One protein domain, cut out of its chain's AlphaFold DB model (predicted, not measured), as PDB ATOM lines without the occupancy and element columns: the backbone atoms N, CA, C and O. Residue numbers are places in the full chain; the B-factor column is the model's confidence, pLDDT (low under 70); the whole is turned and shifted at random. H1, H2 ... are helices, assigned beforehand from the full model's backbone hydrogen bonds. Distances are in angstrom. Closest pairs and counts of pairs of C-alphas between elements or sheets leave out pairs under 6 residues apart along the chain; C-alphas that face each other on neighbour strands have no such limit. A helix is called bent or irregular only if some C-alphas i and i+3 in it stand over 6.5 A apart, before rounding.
ATOM      1  N   GLN A 754     -47.664  25.804 -42.814       91.94
ATOM      2  CA  GLN A 754     -47.140  24.636 -43.528       91.94
ATOM      3  C   GLN A 754     -48.054  24.242 -44.690       91.94
ATOM      4  O   GLN A 754     -47.601  24.072 -45.820       91.94
ATOM      5  N   ARG A 755     -49.371  24.209 -44.452       92.62
ATOM      6  CA  ARG A 755     -50.351  23.929 -45.505       92.62
ATOM      7  C   ARG A 755     -50.283  24.928 -46.666       92.62
ATOM      8  O   ARG A 755     -50.460  24.526 -47.811       92.62
ATOM      9  N   ARG A 756     -50.001  26.211 -46.407       93.44
ATOM     10  CA  ARG A 756     -49.857  27.232 -47.461       93.44
ATOM     11  C   ARG A 756     -48.687  26.980 -48.402       93.44
ATOM     12  O   ARG A 756     -48.752  27.444 -49.534       93.44
ATOM     13  N   GLN A 757     -47.659  26.253 -47.968       92.50
ATOM     14  CA  GLN A 757     -46.498  25.922 -48.802       92.50
ATOM     15  C   GLN A 757     -46.862  24.961 -49.943       92.50
ATOM     16  O   GLN A 757     -46.233  24.985 -50.997       92.50
ATOM     17  N   ALA A 758     -47.906  24.145 -49.756       91.88
ATOM     18  CA  ALA A 758     -48.363  23.180 -50.752       91.88
ATOM     19  C   ALA A 758     -48.885  23.857 -52.025       91.88
ATOM     20  O   ALA A 758     -48.643  23.380 -53.131       91.88
ATOM     21  N   ASN A 759     -49.596  24.981 -51.880       93.06
ATOM     22  CA  ASN A 759     -50.168  25.703 -53.008       93.06
ATOM     23  C   ASN A 759     -50.307  27.202 -52.705       93.06
ATOM     24  O   ASN A 759     -50.947  27.593 -51.728       93.06
ATOM     25  N   TRP A 760     -49.759  28.045 -53.584       93.12
ATOM     26  CA  TRP A 760     -49.761  29.505 -53.437       93.12
ATOM     27  C   TRP A 760     -51.171  30.105 -53.317       93.12
ATOM     28  O   TRP A 760     -51.347  31.138 -52.672       93.12
ATOM     29  N   ARG A 761     -52.204  29.437 -53.859       92.19
ATOM     30  CA  ARG A 761     -53.599  29.895 -53.770       92.19
ATOM     31  C   ARG A 761     -54.140  29.929 -52.337       92.19
ATOM     32  O   ARG A 761     -55.122  30.621 -52.080       92.19
ATOM     33  N   LEU A 762     -53.505  29.199 -51.418       93.38
ATOM     34  CA  LEU A 762     -53.870  29.135 -50.001       93.38
ATOM     35  C   LEU A 762     -53.313  30.305 -49.175       93.38
ATOM     36  O   LEU A 762     -53.680  30.447 -48.005       93.38
ATOM     37  N   ASP A 763     -52.443  31.139 -49.754       93.88
ATOM     38  CA  ASP A 763     -51.967  32.389 -49.162       93.88
ATOM     39  C   ASP A 763     -52.620  33.580 -49.894       93.88
ATOM     40  O   ASP A 763     -52.170  33.958 -50.974       93.88
ATOM     41  N   PRO A 764     -53.705  34.180 -49.360       92.75
ATOM     42  CA  PRO A 764     -54.427  35.233 -50.072       92.75
ATOM     43  C   PRO A 764     -53.598  36.494 -50.368       92.75
ATOM     44  O   PRO A 764     -53.708  36.990 -51.491       92.75
ATOM     45  N   PRO A 765     -52.779  37.029 -49.433       91.25
ATOM     46  CA  PRO A 765     -51.872  38.137 -49.737       91.25
ATOM     47  C   PRO A 765     -50.931  37.839 -50.908       91.25
ATOM     48  O   PRO A 765     -50.865  38.634 -51.847       91.25
ATOM     49  N   LEU A 766     -50.276  36.672 -50.900       93.69
ATOM     50  CA  LEU A 766     -49.406  36.245 -51.994       93.69
ATOM     51  C   LEU A 766     -50.199  36.076 -53.288       93.69
ATOM     52  O   LEU A 766     -49.804  36.593 -54.328       93.69
ATOM     53  N   ARG A 767     -51.356  35.406 -53.221       92.81
ATOM     54  CA  ARG A 767     -52.208  35.150 -54.382       92.81
ATOM     55  C   ARG A 767     -52.614  36.436 -55.090       92.81
ATOM     56  O   ARG A 767     -52.569  36.504 -56.315       92.81
ATOM     57  N   LYS A 768     -53.010  37.455 -54.327       91.25
ATOM     58  CA  LYS A 768     -53.420  38.756 -54.869       91.25
ATOM     59  C   LYS A 768     -52.235  39.528 -55.448       91.25
ATOM     60  O   LYS A 768     -52.369  40.102 -56.522       91.25
ATOM     61  N   ALA A 769     -51.089  39.523 -54.766       93.88
ATOM     62  CA  ALA A 769     -49.905  40.262 -55.199       93.88
ATOM     63  C   ALA A 769     -49.190  39.625 -56.404       93.88
ATOM     64  O   ALA A 769     -48.660  40.348 -57.241       93.88
ATOM     65  N   CYS A 770     -49.187  38.294 -56.501       95.94
ATOM     66  CA  CYS A 770     -48.425  37.539 -57.498       95.94
ATOM     67  C   CYS A 770     -49.237  37.033 -58.689       95.94
ATOM     68  O   CYS A 770     -48.673  36.358 -59.542       95.94
ATOM     69  N   ARG A 771     -50.543  37.331 -58.786       94.56
ATOM     70  CA  ARG A 771     -51.395  36.747 -59.837       94.56
ATOM     71  C   ARG A 771     -50.847  36.983 -61.247       94.56
ATOM     72  O   ARG A 771     -50.691  36.029 -61.998       94.56
ATOM     73  N   ALA A 772     -50.521  38.234 -61.569       95.56
ATOM     74  CA  ALA A 772     -49.998  38.606 -62.882       95.56
ATOM     75  C   ALA A 772     -48.636  37.956 -63.178       95.56
ATOM     76  O   ALA A 772     -48.400  37.514 -64.300       95.56
ATOM     77  N   ASP A 773     -47.762  37.859 -62.174       96.94
ATOM     78  CA  ASP A 773     -46.453  37.220 -62.323       96.94
ATOM     79  C   ASP A 773     -46.576  35.705 -62.523       96.94
ATOM     80  O   ASP A 773     -45.884  35.149 -63.371       96.94
ATOM     81  N   VAL A 774     -47.483  35.035 -61.802       96.56
ATOM     82  CA  VAL A 774     -47.753  33.601 -61.992       96.56
ATOM     83  C   VAL A 774     -48.304  33.340 -63.390       96.56
ATOM     84  O   VAL A 774     -47.779  32.475 -64.085       96.56
ATOM     85  N   ASP A 775     -49.293  34.121 -63.835       95.62
ATOM     86  CA  ASP A 775     -49.885  33.975 -65.170       95.62
ATOM     87  C   ASP A 775     -48.845  34.216 -66.292       95.62
ATOM     88  O   ASP A 775     -48.926  33.596 -67.352       95.62
ATOM     89  N   ALA A 776     -47.855  35.087 -66.063       95.94
ATOM     90  CA  ALA A 776     -46.817  35.414 -67.042       95.94
ATOM     91  C   ALA A 776     -45.595  34.477 -67.017       95.94
ATOM     92  O   ALA A 776     -44.982  34.262 -68.061       95.94
ATOM     93  N   LYS A 777     -45.200  33.967 -65.843       95.94
ATOM     94  CA  LYS A 777     -43.896  33.305 -65.636       95.94
ATOM     95  C   LYS A 777     -43.992  31.866 -65.133       95.94
ATOM     96  O   LYS A 777     -43.103  31.087 -65.442       95.94
ATOM     97  N   CYS A 778     -45.037  31.524 -64.380       96.31
ATOM     98  CA  CYS A 778     -45.187  30.227 -63.700       96.31
ATOM     99  C   CYS A 778     -46.494  29.517 -64.086       96.31
ATOM    100  O   CYS A 778     -47.112  28.821 -63.276       96.31
ATOM    101  N   LYS A 779     -46.973  29.762 -65.312       94.75
ATOM    102  CA  LYS A 779     -48.281  29.291 -65.772       94.75
ATOM    103  C   LYS A 779     -48.327  27.770 -65.900       94.75
ATOM    104  O   LYS A 779     -49.315  27.166 -65.499       94.75
ATOM    105  N   ALA A 780     -47.257  27.161 -66.414       93.88
ATOM    106  CA  ALA A 780     -47.164  25.711 -66.571       93.88
ATOM    107  C   ALA A 780     -47.267  25.001 -65.211       93.88
ATOM    108  O   ALA A 780     -48.010  24.036 -65.060       93.88
ATOM    109  N   GLU A 781     -46.589  25.528 -64.190       93.44
ATOM    110  CA  GLU A 781     -46.654  25.025 -62.820       93.44
ATOM    111  C   GLU A 781     -48.034  25.255 -62.184       93.44
ATOM    112  O   GLU A 781     -48.511  24.403 -61.430       93.44
ATOM    113  N   ASP A 782     -48.688  26.388 -62.472       90.88
ATOM    114  CA  ASP A 782     -50.021  26.708 -61.945       90.88
ATOM    115  C   ASP A 782     -51.136  25.843 -62.563       90.88
ATOM    116  O   ASP A 782     -52.093  25.483 -61.865       90.88
ATOM    117  N   GLU A 783     -50.995  25.487 -63.846       87.44
ATOM    118  CA  GLU A 783     -51.909  24.619 -64.606       87.44
ATOM    119  C   GLU A 783     -51.892  23.171 -64.098       87.44
ATOM    120  O   GLU A 783     -52.937  22.523 -64.074       87.44
ATOM    121  N   LEU A 784     -50.749  22.687 -63.593       83.50
ATOM    122  CA  LEU A 784     -50.658  21.371 -62.946       83.50
ATOM    123  C   LEU A 784     -51.487  21.285 -61.657       83.50
ATOM    124  O   LEU A 784     -51.769  20.184 -61.187       83.50
ATOM    125  N   ALA A 785     -51.843  22.430 -61.058       75.06
ATOM    126  CA  ALA A 785     -52.584  22.531 -59.799       75.06
ATOM    127  C   ALA A 785     -52.023  21.634 -58.672       75.06
ATOM    128  O   ALA A 785     -52.752  21.227 -57.766       75.06
ATOM    129  N   ALA A 786     -50.720  21.342 -58.721       82.50
ATOM    130  CA  ALA A 786     -50.074  20.425 -57.801       82.50
ATOM    131  C   ALA A 786     -50.021  21.008 -56.382       82.50
ATOM    132  O   ALA A 786     -49.877  22.217 -56.178       82.50
ATOM    133  N   GLU A 787     -50.094  20.126 -55.388       86.62
ATOM    134  CA  GLU A 787     -49.958  20.472 -53.968       86.62
ATOM    135  C   GLU A 787     -48.523  20.247 -53.448       86.62
ATOM    136  O   GLU A 787     -48.304  20.007 -52.264       86.62
ATOM    137  N   THR A 788     -47.531  20.325 -54.338       89.06
ATOM    138  CA  THR A 788     -46.100  20.108 -54.053       89.06
ATOM    139  C   THR A 788     -45.284  21.407 -54.060       89.06
ATOM    140  O   THR A 788     -44.055  21.378 -54.086       89.06
ATOM    141  N   GLY A 789     -45.949  22.569 -54.051       91.62
ATOM    142  CA  GLY A 789     -45.286  23.873 -53.989       91.62
ATOM    143  C   GLY A 789     -44.572  24.301 -55.277       91.62
ATOM    144  O   GLY A 789     -43.714  25.179 -55.220       91.62
ATOM    145  N   LEU A 790     -44.915  23.732 -56.443       93.25
ATOM    146  CA  LEU A 790     -44.244  24.037 -57.724       93.25
ATOM    147  C   LEU A 790     -44.232  25.534 -58.058       93.25
ATOM    148  O   LEU A 790     -43.191  26.074 -58.421       93.25
ATOM    149  N   VAL A 791     -45.356  26.229 -57.856       95.25
ATOM    150  CA  VAL A 791     -45.439  27.676 -58.114       95.25
ATOM    151  C   VAL A 791     -44.531  28.468 -57.170       95.25
ATOM    152  O   VAL A 791     -43.895  29.416 -57.611       95.25
ATOM    153  N   TYR A 792     -44.390  28.067 -55.899       95.12
ATOM    154  CA  TYR A 792     -43.418  28.705 -55.002       95.12
ATOM    155  C   TYR A 792     -41.991  28.526 -55.509       95.12
ATOM    156  O   TYR A 792     -41.241  29.495 -55.539       95.12
ATOM    157  N   ARG A 793     -41.626  27.315 -55.946       93.50
ATOM    158  CA  ARG A 793     -40.288  27.032 -56.489       93.50
ATOM    159  C   ARG A 793     -40.004  27.869 -57.739       93.50
ATOM    160  O   ARG A 793     -38.942  28.477 -57.824       93.50
ATOM    161  N   CYS A 794     -40.973  27.980 -58.651       95.56
ATOM    162  CA  CYS A 794     -40.866  28.853 -59.821       95.56
ATOM    163  C   CYS A 794     -40.721  30.335 -59.430       95.56
ATOM    164  O   CYS A 794     -39.824  31.018 -59.921       95.56
ATOM    165  N   LEU A 795     -41.551  30.832 -58.506       95.81
ATOM    166  CA  LEU A 795     -41.481  32.219 -58.040       95.81
ATOM    167  C   LEU A 795     -40.141  32.532 -57.352       95.81
ATOM    168  O   LEU A 795     -39.585  33.599 -57.591       95.81
ATOM    169  N   ILE A 796     -39.600  31.613 -56.545       94.38
ATOM    170  CA  ILE A 796     -38.282  31.758 -55.902       94.38
ATOM    171  C   ILE A 796     -37.177  31.826 -56.961       94.38
ATOM    172  O   ILE A 796     -36.353  32.735 -56.918       94.38
ATOM    173  N   ALA A 797     -37.201  30.938 -57.959       93.31
ATOM    174  CA  ALA A 797     -36.233  30.956 -59.058       93.31
ATOM    175  C   ALA A 797     -36.295  32.249 -59.895       93.31
ATOM    176  O   ALA A 797     -35.298  32.661 -60.479       93.31
ATOM    177  N   GLN A 798     -37.458  32.901 -59.945       94.31
ATOM    178  CA  GLN A 798     -37.698  34.124 -60.712       94.31
ATOM    179  C   GLN A 798     -37.692  35.400 -59.857       94.31
ATOM    180  O   GLN A 798     -38.034  36.463 -60.381       94.31
ATOM    181  N   ALA A 799     -37.317  35.327 -58.572       91.25
ATOM    182  CA  ALA A 799     -37.592  36.358 -57.566       91.25
ATOM    183  C   ALA A 799     -37.145  37.779 -57.954       91.25
ATOM    184  O   ALA A 799     -37.837  38.757 -57.658       91.25
ATOM    185  N   GLU A 800     -36.021  37.915 -58.658       88.56
ATOM    186  CA  GLU A 800     -35.491  39.208 -59.105       88.56
ATOM    187  C   GLU A 800     -36.349  39.878 -60.189       88.56
ATOM    188  O   GLU A 800     -36.430  41.108 -60.252       88.56
ATOM    189  N   THR A 801     -37.046  39.081 -61.001       92.62
ATOM    190  CA  THR A 801     -37.836  39.544 -62.151       92.62
ATOM    191  C   THR A 801     -39.322  39.743 -61.841       92.62
ATOM    192  O   THR A 801     -40.085  40.122 -62.736       92.62
ATOM    193  N   LEU A 802     -39.746  39.470 -60.603       92.62
ATOM    194  CA  LEU A 802     -41.127  39.637 -60.147       92.62
ATOM    195  C   LEU A 802     -41.471  41.107 -59.902       92.62
ATOM    196  O   LEU A 802     -40.604  41.938 -59.591       92.62
ATOM    197  N   GLN A 803     -42.764  41.432 -59.955       93.44
ATOM    198  CA  GLN A 803     -43.234  42.749 -59.548       93.44
ATOM    199  C   GLN A 803     -42.894  43.021 -58.071       93.44
ATOM    200  O   GLN A 803     -42.900  42.099 -57.248       93.44
ATOM    201  N   PRO A 804     -42.634  44.287 -57.676       91.12
ATOM    202  CA  PRO A 804     -42.263  44.625 -56.298       91.12
ATOM    203  C   PRO A 804     -43.263  44.123 -55.249       91.12
ATOM    204  O   PRO A 804     -42.854  43.629 -54.199       91.12
ATOM    205  N   GLY A 805     -44.566  44.203 -55.549       90.69
ATOM    206  CA  GLY A 805     -45.622  43.687 -54.676       90.69
ATOM    207  C   GLY A 805     -45.560  42.169 -54.509       90.69
ATOM    208  O   GLY A 805     -45.596  41.681 -53.380       90.69
ATOM    209  N   CYS A 806     -45.404  41.430 -55.612       95.19
ATOM    210  CA  CYS A 806     -45.280  39.976 -55.579       95.19
ATOM    211  C   CYS A 806     -44.022  39.529 -54.829       95.19
ATOM    212  O   CYS A 806     -44.118  38.737 -53.897       95.19
ATOM    213  N   ARG A 807     -42.855  40.098 -55.158       93.44
ATOM    214  CA  ARG A 807     -41.583  39.799 -54.485       93.44
ATOM    215  C   ARG A 807     -41.658  40.027 -52.975       93.44
ATOM    216  O   ARG A 807     -41.173  39.199 -52.212       93.44
ATOM    217  N   LYS A 808     -42.297  41.115 -52.532       92.31
ATOM    218  CA  LYS A 808     -42.480  41.408 -51.104       92.31
ATOM    219  C   LYS A 808     -43.299  40.327 -50.395       92.31
ATOM    220  O   LYS A 808     -42.908  39.875 -49.319       92.31
ATOM    221  N   GLU A 809     -44.435  39.935 -50.968       93.31
ATOM    222  CA  GLU A 809     -45.304  38.918 -50.366       93.31
ATOM    223  C   GLU A 809     -44.726  37.501 -50.500       93.31
ATOM    224  O   GLU A 809     -44.926  36.689 -49.597       93.31
ATOM    225  N   LEU A 810     -43.949  37.220 -51.554       95.19
ATOM    226  CA  LEU A 810     -43.162  35.993 -51.689       95.19
ATOM    227  C   LEU A 810     -42.114  35.904 -50.582       95.19
ATOM    228  O   LEU A 810     -42.087  34.908 -49.866       95.19
ATOM    229  N   GLY A 811     -41.318  36.958 -50.388       92.75
ATOM    230  CA  GLY A 811     -40.327  37.022 -49.315       92.75
ATOM    231  C   GLY A 811     -40.955  36.807 -47.941       92.75
ATOM    232  O   GLY A 811     -40.479  35.978 -47.174       92.75
ATOM    233  N   ARG A 812     -42.107  37.439 -47.666       92.44
ATOM    234  CA  ARG A 812     -42.883  37.185 -46.438       92.44
ATOM    235  C   ARG A 812     -43.271  35.710 -46.300       92.44
ATOM    236  O   ARG A 812     -43.143  35.142 -45.220       92.44
ATOM    237  N   ALA A 813     -43.803  35.095 -47.357       93.62
ATOM    238  CA  ALA A 813     -44.254  33.707 -47.311       93.62
ATOM    239  C   ALA A 813     -43.090  32.729 -47.077       93.62
ATOM    240  O   ALA A 813     -43.222  31.818 -46.260       93.62
ATOM    241  N   VAL A 814     -41.948  32.951 -47.735       94.25
ATOM    242  CA  VAL A 814     -40.734  32.138 -47.569       94.25
ATOM    243  C   VAL A 814     -40.108  32.357 -46.190       94.25
ATOM    244  O   VAL A 814     -39.784  31.380 -45.518       94.25
ATOM    245  N   HIS A 815     -40.037  33.603 -45.709       92.44
ATOM    246  CA  HIS A 815     -39.606  33.914 -44.345       92.44
ATOM    247  C   HIS A 815     -40.457  33.166 -43.318       92.44
ATOM    248  O   HIS A 815     -39.925  32.458 -42.470       92.44
ATOM    249  N   MET A 816     -41.788  33.240 -43.429       92.12
ATOM    250  CA  MET A 816     -42.671  32.520 -42.511       92.12
ATOM    251  C   MET A 816     -42.511  31.000 -42.600       92.12
ATOM    252  O   MET A 816     -42.681  30.328 -41.588       92.12
ATOM    253  N   ALA A 817     -42.178  30.448 -43.770       93.31
ATOM    254  CA  ALA A 817     -41.905  29.022 -43.920       93.31
ATOM    255  C   ALA A 817     -40.611  28.592 -43.212       93.31
ATOM    256  O   ALA A 817     -40.612  27.551 -42.558       93.31
ATOM    257  N   LEU A 818     -39.550  29.403 -43.286       92.12
ATOM    258  CA  LEU A 818     -38.317  29.190 -42.517       92.12
ATOM    259  C   LEU A 818     -38.527  29.436 -41.015       92.12
ATOM    260  O   LEU A 818     -37.927  28.764 -40.179       92.12
ATOM    261  N   PHE A 819     -39.405  30.374 -40.654       91.19
ATOM    262  CA  PHE A 819     -39.709  30.714 -39.265       91.19
ATOM    263  C   PHE A 819     -40.371  29.555 -38.506       91.19
ATOM    264  O   PHE A 819     -40.080  29.340 -37.330       91.19
ATOM    265  N   VAL A 820     -41.240  28.792 -39.179       91.62
ATOM    266  CA  VAL A 820     -41.896  27.583 -38.635       91.62
ATOM    267  C   VAL A 820     -41.302  26.288 -39.194       91.62
ATOM    268  O   VAL A 820     -42.003  25.276 -39.310       91.62
ATOM    269  N   TRP A 821     -40.032  26.339 -39.598       92.38
ATOM    270  CA  TRP A 821     -39.361  25.247 -40.288       92.38
ATOM    271  C   TRP A 821     -39.428  23.935 -39.501       92.38
ATOM    272  O   TRP A 821     -39.194  23.894 -38.294       92.38
ATOM    273  N   ILE A 822     -39.715  22.858 -40.230       90.69
ATOM    274  CA  ILE A 822     -39.517  21.476 -39.797       90.69
ATOM    275  C   ILE A 822     -38.869  20.687 -40.944       90.69
ATOM    276  O   ILE A 822     -39.159  20.996 -42.110       90.69
ATOM    277  N   PRO A 823     -38.055  19.657 -40.649       91.12
ATOM    278  CA  PRO A 823     -37.471  18.798 -41.675       91.12
ATOM    279  C   PRO A 823     -38.534  18.215 -42.619       91.12
ATOM    280  O   PRO A 823     -39.598  17.782 -42.170       91.12
ATOM    281  N   GLY A 824     -38.256  18.198 -43.923       90.31
ATOM    282  CA  GLY A 824     -39.156  17.679 -44.957       90.31
ATOM    283  C   GLY A 824     -40.275  18.634 -45.391       90.31
ATOM    284  O   GLY A 824     -41.184  18.225 -46.114       90.31
ATOM    285  N   SER A 825     -40.243  19.900 -44.970       91.12
ATOM    286  CA  SER A 825     -41.225  20.917 -45.379       91.12
ATOM    287  C   SER A 825     -41.146  21.240 -46.879       91.12
ATOM    288  O   SER A 825     -40.068  21.417 -47.432       91.12
ATOM    289  N   ILE A 826     -42.292  21.402 -47.544       92.00
ATOM    290  CA  ILE A 826     -42.428  21.396 -49.019       92.00
ATOM    291  C   ILE A 826     -41.476  22.356 -49.754       92.00
ATOM    292  O   ILE A 826     -40.875  21.976 -50.767       92.00
ATOM    293  N   ILE A 827     -41.371  23.605 -49.289       92.88
ATOM    294  CA  ILE A 827     -40.562  24.631 -49.973       92.88
ATOM    295  C   ILE A 827     -39.184  24.835 -49.343       92.88
ATOM    296  O   ILE A 827     -38.312  25.377 -50.007       92.88
ATOM    297  N   THR A 828     -38.973  24.400 -48.100       93.12
ATOM    298  CA  THR A 828     -37.698  24.568 -47.382       93.12
ATOM    299  C   THR A 828     -36.878  23.283 -47.306       93.12
ATOM    300  O   THR A 828     -35.753  23.339 -46.832       93.12
ATOM    301  N   GLN A 829     -37.394  22.146 -47.790       94.00
ATOM    302  CA  GLN A 829     -36.686  20.863 -47.844       94.00
ATOM    303  C   GLN A 829     -35.267  20.966 -48.440       94.00
ATOM    304  O   GLN A 829     -34.365  20.332 -47.894       94.00
ATOM    305  N   PRO A 830     -35.005  21.777 -49.492       93.56
ATOM    306  CA  PRO A 830     -33.640  21.955 -49.995       93.56
ATOM    307  C   PRO A 830     -32.647  22.507 -48.959       93.56
ATOM    308  O   PRO A 830     -31.447  22.300 -49.096       93.56
ATOM    309  N   CYS A 831     -33.129  23.174 -47.907       93.69
ATOM    310  CA  CYS A 831     -32.308  23.684 -46.813       93.69
ATOM    311  C   CYS A 831     -32.047  22.677 -45.688       93.69
ATOM    312  O   CYS A 831     -31.266  22.987 -44.795       93.69
ATOM    313  N   ASP A 832     -32.673  21.497 -45.673       94.19
ATOM    314  CA  ASP A 832     -32.645  20.623 -44.491       94.19
ATOM    315  C   ASP A 832     -31.223  20.171 -44.114       94.19
ATOM    316  O   ASP A 832     -30.862  20.163 -42.936       94.19
ATOM    317  N   VAL A 833     -30.392  19.841 -45.111       92.69
ATOM    318  CA  VAL A 833     -28.991  19.421 -44.905       92.69
ATOM    319  C   VAL A 833     -28.127  20.588 -44.416       92.69
ATOM    320  O   VAL A 833     -27.320  20.432 -43.493       92.69
ATOM    321  N   ASP A 834     -28.328  21.771 -44.994       92.50
ATOM    322  CA  ASP A 834     -27.598  22.987 -44.632       92.50
ATOM    323  C   ASP A 834     -27.958  23.427 -43.202       92.50
ATOM    324  O   ASP A 834     -27.081  23.652 -42.370       92.50
ATOM    325  N   ILE A 835     -29.250  23.438 -42.856       91.81
ATOM    326  CA  ILE A 835     -29.742  23.759 -41.508       91.81
ATOM    327  C   ILE A 835     -29.199  22.762 -40.477       91.81
ATOM    328  O   ILE A 835     -28.733  23.171 -39.409       91.81
ATOM    329  N   ALA A 836     -29.231  21.461 -40.782       91.06
ATOM    330  CA  ALA A 836     -28.734  20.432 -39.874       91.06
ATOM    331  C   ALA A 836     -27.233  20.592 -39.587       91.06
ATOM    332  O   ALA A 836     -26.806  20.496 -38.434       91.06
ATOM    333  N   SER A 837     -26.438  20.864 -40.622       88.94
ATOM    334  CA  SER A 837     -24.982  20.971 -40.504       88.94
ATOM    335  C   SER A 837     -24.508  22.296 -39.901       88.94
ATOM    336  O   SER A 837     -23.513  22.296 -39.174       88.94
ATOM    337  N   MET A 838     -25.212  23.401 -40.163       86.19
ATOM    338  CA  MET A 838     -24.769  24.747 -39.788       86.19
ATOM    339  C   MET A 838     -25.482  25.319 -38.565       86.19
ATOM    340  O   MET A 838     -24.853  25.949 -37.718       86.19
ATOM    341  N   CYS A 839     -26.795  25.120 -38.465       89.06
ATOM    342  CA  CYS A 839     -27.587  25.703 -37.387       89.06
ATOM    343  C   CYS A 839     -27.720  24.728 -36.218       89.06
ATOM    344  O   CYS A 839     -27.478  25.104 -35.073       89.06
ATOM    345  N   LEU A 840     -28.073  23.470 -36.487       89.94
ATOM    346  CA  LEU A 840     -28.443  22.522 -35.430       89.94
ATOM    347  C   LEU A 840     -27.259  21.777 -34.809       89.94
ATOM    348  O   LEU A 840     -27.379  21.324 -33.672       89.94
ATOM    349  N   LYS A 841     -26.122  21.675 -35.510       87.25
ATOM    350  CA  LYS A 841     -24.945  20.912 -35.063       87.25
ATOM    351  C   LYS A 841     -24.479  21.286 -33.651       87.25
ATOM    352  O   LYS A 841     -24.293  20.399 -32.824       87.25
ATOM    353  N   ASP A 842     -24.354  22.583 -33.374       84.25
ATOM    354  CA  ASP A 842     -23.877  23.090 -32.078       84.25
ATOM    355  C   ASP A 842     -25.024  23.561 -31.164       84.25
ATOM    356  O   ASP A 842     -24.814  23.898 -29.999       84.25
ATOM    357  N   ARG A 843     -26.255  23.613 -31.689       87.00
ATOM    358  CA  ARG A 843     -27.437  24.173 -31.018       87.00
ATOM    359  C   ARG A 843     -28.698  23.354 -31.351       87.00
ATOM    360  O   ARG A 843     -29.614  23.871 -31.995       87.00
ATOM    361  N   PRO A 844     -28.794  22.094 -30.892       84.56
ATOM    362  CA  PRO A 844     -29.904  21.204 -31.250       84.56
ATOM    363  C   PRO A 844     -31.271  21.716 -30.765       84.56
ATOM    364  O   PRO A 844     -32.285  21.479 -31.416       84.56
ATOM    365  N   ASN A 845     -31.302  22.483 -29.670       84.06
ATOM    366  CA  ASN A 845     -32.539  23.033 -29.104       84.06
ATOM    367  C   ASN A 845     -33.218  24.082 -30.007       84.06
ATOM    368  O   ASN A 845     -34.417  24.298 -29.858       84.06
ATOM    369  N   MET A 846     -32.511  24.667 -30.989       83.88
ATOM    370  CA  MET A 846     -33.111  25.598 -31.963       83.88
ATOM    371  C   MET A 846     -34.233  24.956 -32.792       83.88
ATOM    372  O   MET A 846     -35.099  25.656 -33.300       83.88
ATOM    373  N   LEU A 847     -34.277  23.625 -32.897       81.00
ATOM    374  CA  LEU A 847     -35.376  22.920 -33.560       81.00
ATOM    375  C   LEU A 847     -36.739  23.165 -32.882       81.00
ATOM    376  O   LEU A 847     -37.775  23.092 -33.540       81.00
ATOM    377  N   HIS A 848     -36.750  23.421 -31.572       80.69
ATOM    378  CA  HIS A 848     -37.976  23.568 -30.784       80.69
ATOM    379  C   HIS A 848     -38.427  25.027 -30.631       80.69
ATOM    380  O   HIS A 848     -39.596  25.268 -30.324       80.69
ATOM    381  N   ASP A 849     -37.533  25.979 -30.902       83.44
ATOM    382  CA  ASP A 849     -37.780  27.410 -30.749       83.44
ATOM    383  C   ASP A 849     -38.097  28.058 -32.104       83.44
ATOM    384  O   ASP A 849     -37.253  28.128 -33.007       83.44
ATOM    385  N   THR A 850     -39.321  28.575 -32.241       85.06
ATOM    386  CA  THR A 850     -39.797  29.232 -33.466       85.06
ATOM    387  C   THR A 850     -38.917  30.426 -33.849       85.06
ATOM    388  O   THR A 850     -38.533  31.244 -33.017       85.06
ATOM    389  N   GLY A 851     -38.578  30.530 -35.136       84.81
ATOM    390  CA  GLY A 851     -37.792  31.638 -35.690       84.81
ATOM    391  C   GLY A 851     -36.271  31.553 -35.525       84.81
ATOM    392  O   GLY A 851     -35.554  32.266 -36.226       84.81
ATOM    393  N   THR A 852     -35.739  30.669 -34.675       88.75
ATOM    394  CA  THR A 852     -34.282  30.587 -34.435       88.75
ATOM    395  C   THR A 852     -33.503  30.076 -35.655       88.75
ATOM    396  O   THR A 852     -32.430  30.596 -35.966       88.75
ATOM    397  N   VAL A 853     -34.073  29.125 -36.402       88.62
ATOM    398  CA  VAL A 853     -33.524  28.626 -37.675       88.62
ATOM    399  C   VAL A 853     -33.546  29.707 -38.757       88.62
ATOM    400  O   VAL A 853     -32.535  29.911 -39.427       88.62
ATOM    401  N   ALA A 854     -34.656  30.442 -38.893       88.50
ATOM    402  CA  ALA A 854     -34.748  31.559 -39.834       88.50
ATOM    403  C   ALA A 854     -33.674  32.621 -39.551       88.50
ATOM    404  O   ALA A 854     -32.982  33.047 -40.471       88.50
ATOM    405  N   LYS A 855     -33.468  32.967 -38.272       88.12
ATOM    406  CA  LYS A 855     -32.419  33.900 -37.846       88.12
ATOM    407  C   LYS A 855     -31.012  33.384 -38.159       88.12
ATOM    408  O   LYS A 855     -30.204  34.119 -38.709       88.12
ATOM    409  N   CYS A 856     -30.731  32.112 -37.864       90.69
ATOM    410  CA  CYS A 856     -29.443  31.489 -38.179       90.69
ATOM    411  C   CYS A 856     -29.110  31.551 -39.682       90.69
ATOM    412  O   CYS A 856     -27.978  31.863 -40.062       90.69
ATOM    413  N   LEU A 857     -30.097  31.281 -40.541       89.88
ATOM    414  CA  LEU A 857     -29.927  31.369 -41.991       89.88
ATOM    415  C   LEU A 857     -29.765  32.815 -42.466       89.88
ATOM    416  O   LEU A 857     -28.893  33.062 -43.292       89.88
ATOM    417  N   ALA A 858     -30.540  33.762 -41.931       86.94
ATOM    418  CA  ALA A 858     -30.393  35.181 -42.256       86.94
ATOM    419  C   ALA A 858     -28.979  35.693 -41.922       86.94
ATOM    420  O   ALA A 858     -28.305  36.241 -42.789       86.94
ATOM    421  N   ASP A 859     -28.468  35.398 -40.719       87.06
ATOM    422  CA  ASP A 859     -27.102  35.760 -40.311       87.06
ATOM    423  C   ASP A 859     -26.042  35.167 -41.265       87.06
ATOM    424  O   ASP A 859     -25.032  35.809 -41.583       87.06
ATOM    425  N   THR A 860     -26.285  33.947 -41.754       86.88
ATOM    426  CA  THR A 860     -25.414  33.241 -42.706       86.88
ATOM    427  C   THR A 860     -25.424  33.889 -44.092       86.88
ATOM    428  O   THR A 860     -24.367  34.072 -44.699       86.88
ATOM    429  N   VAL A 861     -26.598  34.242 -44.625       87.00
ATOM    430  CA  VAL A 861     -26.694  34.891 -45.941       87.00
ATOM    431  C   VAL A 861     -26.095  36.296 -45.894       87.00
ATOM    432  O   VAL A 861     -25.319  36.645 -46.786       87.00
ATOM    433  N   GLN A 862     -26.321  37.052 -44.819       83.62
ATOM    434  CA  GLN A 862     -25.700  38.361 -44.627       83.62
ATOM    435  C   GLN A 862     -24.166  38.263 -44.589       83.62
ATOM    436  O   GLN A 862     -23.473  39.081 -45.197       83.62
ATOM    437  N   THR A 863     -23.607  37.251 -43.911       83.81
ATOM    438  CA  THR A 863     -22.148  37.030 -43.907       83.81
ATOM    439  C   THR A 863     -21.617  36.652 -45.288       83.81
ATOM    440  O   THR A 863     -20.552  37.140 -45.670       83.81
ATOM    441  N   LEU A 864     -22.356  35.853 -46.060       80.88
ATOM    442  CA  LEU A 864     -22.007  35.526 -47.445       80.88
ATOM    443  C   LEU A 864     -22.030  36.756 -48.355       80.88
ATOM    444  O   LEU A 864     -21.065  36.992 -49.077       80.88
ATOM    445  N   SER A 865     -23.077  37.577 -48.269       79.69
ATOM    446  CA  SER A 865     -23.209  38.807 -49.055       79.69
ATOM    447  C   SER A 865     -22.092  39.811 -48.741       79.69
ATOM    448  O   SER A 865     -21.506  40.408 -49.650       79.69
ATOM    449  N   ASN A 866     -21.729  39.944 -47.461       80.88
ATOM    450  CA  ASN A 866     -20.605  40.778 -47.032       80.88
ATOM    451  C   ASN A 866     -19.267  40.263 -47.587       80.88
ATOM    452  O   ASN A 866     -18.412  41.066 -47.957       80.88
ATOM    453  N   PHE A 867     -19.088  38.940 -47.663       77.44
ATOM    454  CA  PHE A 867     -17.887  38.320 -48.222       77.44
ATOM    455  C   PHE A 867     -17.788  38.517 -49.741       77.44
ATOM    456  O   PHE A 867     -16.720  38.855 -50.243       77.44
ATOM    457  N   GLU A 868     -18.897  38.365 -50.468       77.19
ATOM    458  CA  GLU A 868     -18.972  38.587 -51.921       77.19
ATOM    459  C   GLU A 868     -18.755  40.062 -52.306       77.19
ATOM    460  O   GLU A 868     -18.237  40.357 -53.383       77.19
ATOM    461  N   SER A 869     -19.113  40.989 -51.412       73.12
ATOM    462  CA  SER A 869     -18.958  42.436 -51.615       73.12
ATOM    463  C   SER A 869     -17.581  42.978 -51.199       73.12
ATOM    464  O   SER A 869     -17.256  44.128 -51.509       73.12
ATOM    465  N   LEU A 882     -23.713  27.476 -48.049       85.75
ATOM    466  CA  LEU A 882     -25.094  27.059 -48.329       85.75
ATOM    467  C   LEU A 882     -25.172  26.458 -49.737       85.75
ATOM    468  O   LEU A 882     -24.547  26.997 -50.663       85.75
ATOM    469  N   SER A 883     -25.980  25.411 -49.911       90.50
ATOM    470  CA  SER A 883     -26.355  24.921 -51.239       90.50
ATOM    471  C   SER A 883     -26.989  26.046 -52.068       90.50
ATOM    472  O   SER A 883     -27.601  26.970 -51.528       90.50
ATOM    473  N   ALA A 884     -26.849  25.991 -53.397       88.06
ATOM    474  CA  ALA A 884     -27.390  27.032 -54.277       88.06
ATOM    475  C   ALA A 884     -28.913  27.200 -54.107       88.06
ATOM    476  O   ALA A 884     -29.417  28.322 -54.082       88.06
ATOM    477  N   GLU A 885     -29.629  26.088 -53.928       89.56
ATOM    478  CA  GLU A 885     -31.076  26.080 -53.708       89.56
ATOM    479  C   GLU A 885     -31.449  26.676 -52.348       89.56
ATOM    480  O   GLU A 885     -32.323  27.543 -52.284       89.56
ATOM    481  N   CYS A 886     -30.762  26.286 -51.266       92.62
ATOM    482  CA  CYS A 886     -31.041  26.869 -49.958       92.62
ATOM    483  C   CYS A 886     -30.678  28.354 -49.894       92.62
ATOM    484  O   CYS A 886     -31.426  29.151 -49.328       92.62
ATOM    485  N   ARG A 887     -29.577  28.758 -50.539       90.00
ATOM    486  CA  ARG A 887     -29.186  30.168 -50.647       90.00
ATOM    487  C   ARG A 887     -30.258  30.999 -51.349       90.00
ATOM    488  O   ARG A 887     -30.564  32.081 -50.866       90.00
ATOM    489  N   ALA A 888     -30.848  30.496 -52.436       89.81
ATOM    490  CA  ALA A 888     -31.933  31.185 -53.142       89.81
ATOM    491  C   ALA A 888     -33.199  31.331 -52.277       89.81
ATOM    492  O   ALA A 888     -33.858  32.366 -52.302       89.81
ATOM    493  N   ILE A 889     -33.539  30.313 -51.482       92.56
ATOM    494  CA  ILE A 889     -34.674  30.370 -50.548       92.56
ATOM    495  C   ILE A 889     -34.397  31.389 -49.432       92.56
ATOM    496  O   ILE A 889     -35.239  32.239 -49.138       92.56
ATOM    497  N   ALA A 890     -33.215  31.315 -48.818       90.62
ATOM    498  CA  ALA A 890     -32.833  32.165 -47.699       90.62
ATOM    499  C   ALA A 890     -32.682  33.641 -48.110       90.62
ATOM    500  O   ALA A 890     -33.158  34.515 -47.390       90.62
ATOM    501  N   SER A 891     -32.138  33.933 -49.297       87.38
ATOM    502  CA  SER A 891     -32.015  35.309 -49.804       87.38
ATOM    503  C   SER A 891     -33.372  35.960 -50.102       87.38
ATOM    504  O   SER A 891     -33.581  37.142 -49.825       87.38
ATOM    505  N   VAL A 892     -34.342  35.189 -50.608       90.12
ATOM    506  CA  VAL A 892     -35.717  35.671 -50.819       90.12
ATOM    507  C   VAL A 892     -36.409  35.986 -49.491       90.12
ATOM    508  O   VAL A 892     -37.160  36.962 -49.417       90.12
ATOM    509  N   ALA A 893     -36.151  35.202 -48.440       86.69
ATOM    510  CA  ALA A 893     -36.657  35.476 -47.095       86.69
ATOM    511  C   ALA A 893     -36.033  36.741 -46.476       86.69
ATOM    512  O   ALA A 893     -36.750  37.564 -45.909       86.69
ATOM    513  N   GLU A 894     -34.720  36.922 -46.630       71.12
ATOM    514  CA  GLU A 894     -33.948  38.038 -46.065       71.12
ATOM    515  C   GLU A 894     -34.284  39.398 -46.699       71.12
ATOM    516  O   GLU A 894     -34.123  40.441 -46.067       71.12
ATOM    517  N   ALA A 895     -34.842  39.427 -47.914       57.34
ATOM    518  CA  ALA A 895     -35.303  40.663 -48.556       57.34
ATOM    519  C   ALA A 895     -36.361  41.447 -47.732       57.34
ATOM    520  O   ALA A 895     -36.668  42.596 -48.065       57.34
ATOM    521  N   GLN A 896     -36.919  40.857 -46.665       56.38
ATOM    522  CA  GLN A 896     -37.717  41.551 -45.644       56.38
ATOM    523  C   GLN A 896     -36.858  42.285 -44.591       56.38
ATOM    524  O   GLN A 896     -37.249  43.375 -44.174       56.38
ATOM    525  N   ASP A 897     -35.703  41.735 -44.208       51.84
ATOM    526  CA  ASP A 897     -34.865  42.213 -43.098       51.84
ATOM    527  C   ASP A 897     -33.735  43.168 -43.530       51.84
ATOM    528  O   ASP A 897     -33.479  44.155 -42.844       51.84
ATOM    529  N   ALA A 898     -33.090  42.981 -44.687       45.75
ATOM    530  CA  ALA A 898     -31.818  43.681 -44.951       45.75
ATOM    531  C   ALA A 898     -31.916  45.090 -45.593       45.75
ATOM    532  O   ALA A 898     -30.907  45.782 -45.720       45.75
ATOM    533  N   LYS A 899     -33.098  45.564 -46.026       41.50
ATOM    534  CA  LYS A 899     -33.196  46.813 -46.835       41.50
ATOM    535  C   LYS A 899     -34.480  47.635 -46.662       41.50
ATOM    536  O   LYS A 899     -34.479  48.838 -46.918       41.50
ATOM    537  N   ALA A 900     -35.573  47.036 -46.179       43.25
ATOM    538  CA  ALA A 900     -36.870  47.713 -46.059       43.25
ATOM    539  C   ALA A 900     -36.909  48.806 -44.971       43.25
ATOM    540  O   ALA A 900     -37.637  49.786 -45.122       43.25
ATOM    541  N   ALA A 901     -36.112  48.674 -43.907       42.75
ATOM    542  CA  ALA A 901     -36.019  49.682 -42.849       42.75
ATOM    543  C   ALA A 901     -35.046  50.830 -43.188       42.75
ATOM    544  O   ALA A 901     -35.252  51.947 -42.727       42.75
TER     545      ALA A 901
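This is residues 754 to 869 and 882 to 901 of the 993 residues of an uncharacterized protein of Raphidocelis subcapitata (UniProt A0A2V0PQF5). H5 and H9, packed on each other crosswise, make the middle of a compact body of crossed helices; H2, H3 and H4 cluster toward one end of its longest axis, and H6, H7 and the first residues of H8 toward the other. H5 reaches from H2 to H8, while short H1 lies near H4 and H5. The printed part has 136 residues with nine named helices, H1 to H9 in chain order, and no named strand: the class is all helix. It is compact, with a radius of gyration of the C-alphas of 14.5 A and spans of 43 by 32 by 24 A.

H1, residues 754 to 758, begins at C-alpha 754 (-47.140, 24.636, -43.528). H2, residues 764 to 777, is 18.9 A long and irregular: C-alphas 769 and 772 are 7.9 A apart. H3 is residues 779 to 783 and H4 residues 790 to 797. H5, residues 804 to 819, is 22.1 A long. H6, residues 829 to 840, is irregular too, with C-alphas 830 and 833 7.3 A apart. H7 is residues 844 to 847. H8, residues 852 to 869, is 25.9 A long and ends at C-alpha 869 (-18.958, 42.436, -51.615). H9, residues 884 to 894, ends at C-alpha 894 (-33.948, 38.038, -46.065).

H1 touches no helix; it is close but not clearly touching to H5, with the closest C-alphas, of Gln 754 and Ala 817, 6.8 A apart. H2 touches H5 at a steep tilt of 61 degrees, opposite ways, closest at the C-alphas of Cys 770 and Cys 806, 4.4 A. H3 touches H4, closest at the C-alphas of Glu 781 and Val 791, 5.5 A. H4 touches H9, about perpendicular at 83 degrees, closest at the C-alphas of Ile 796 and Ile 889, 6.6 A. H5 touches H9, about perpendicular at 73 degrees, closest at the C-alphas of His 815 and Ala 893, 4.3 A. H6 touches H9 with residues 830 to 834 alone, closest at the C-alphas of Cys 831 and Cys 886, 4.7 A. H7 and H8 touch only at the corner, and only just, with 3 pairs of C-alphas within 8 A, closest at Met 846 and Thr 852, 5.7 A. H8 touches H9 with residues 857 to 861 alone, closest at the C-alphas of Ala 858 and Glu 894, 5.9 A. H2 and H8 are apart. In H3, H4, H5, H8 and H9 every O i to N i+4 pair is within hydrogen-bond range; in H2 8 of 10 are, in H6 5 of 8, and in H1 0 of 1, with 2 of 2 O i to N i+3 pairs; H7 is too short for an i+4 pair.

The two C-alphas farthest apart, of Ala 776 and Asp 842, are 43.6 A apart. Residues 870 to 881 are not printed, and C-alphas 869 and 882 are 16.9 A apart across the cut. Of the links printed whole, none is long. The mean pLDDT of the printed part is 88.0; residues 895 to 901 are under 70.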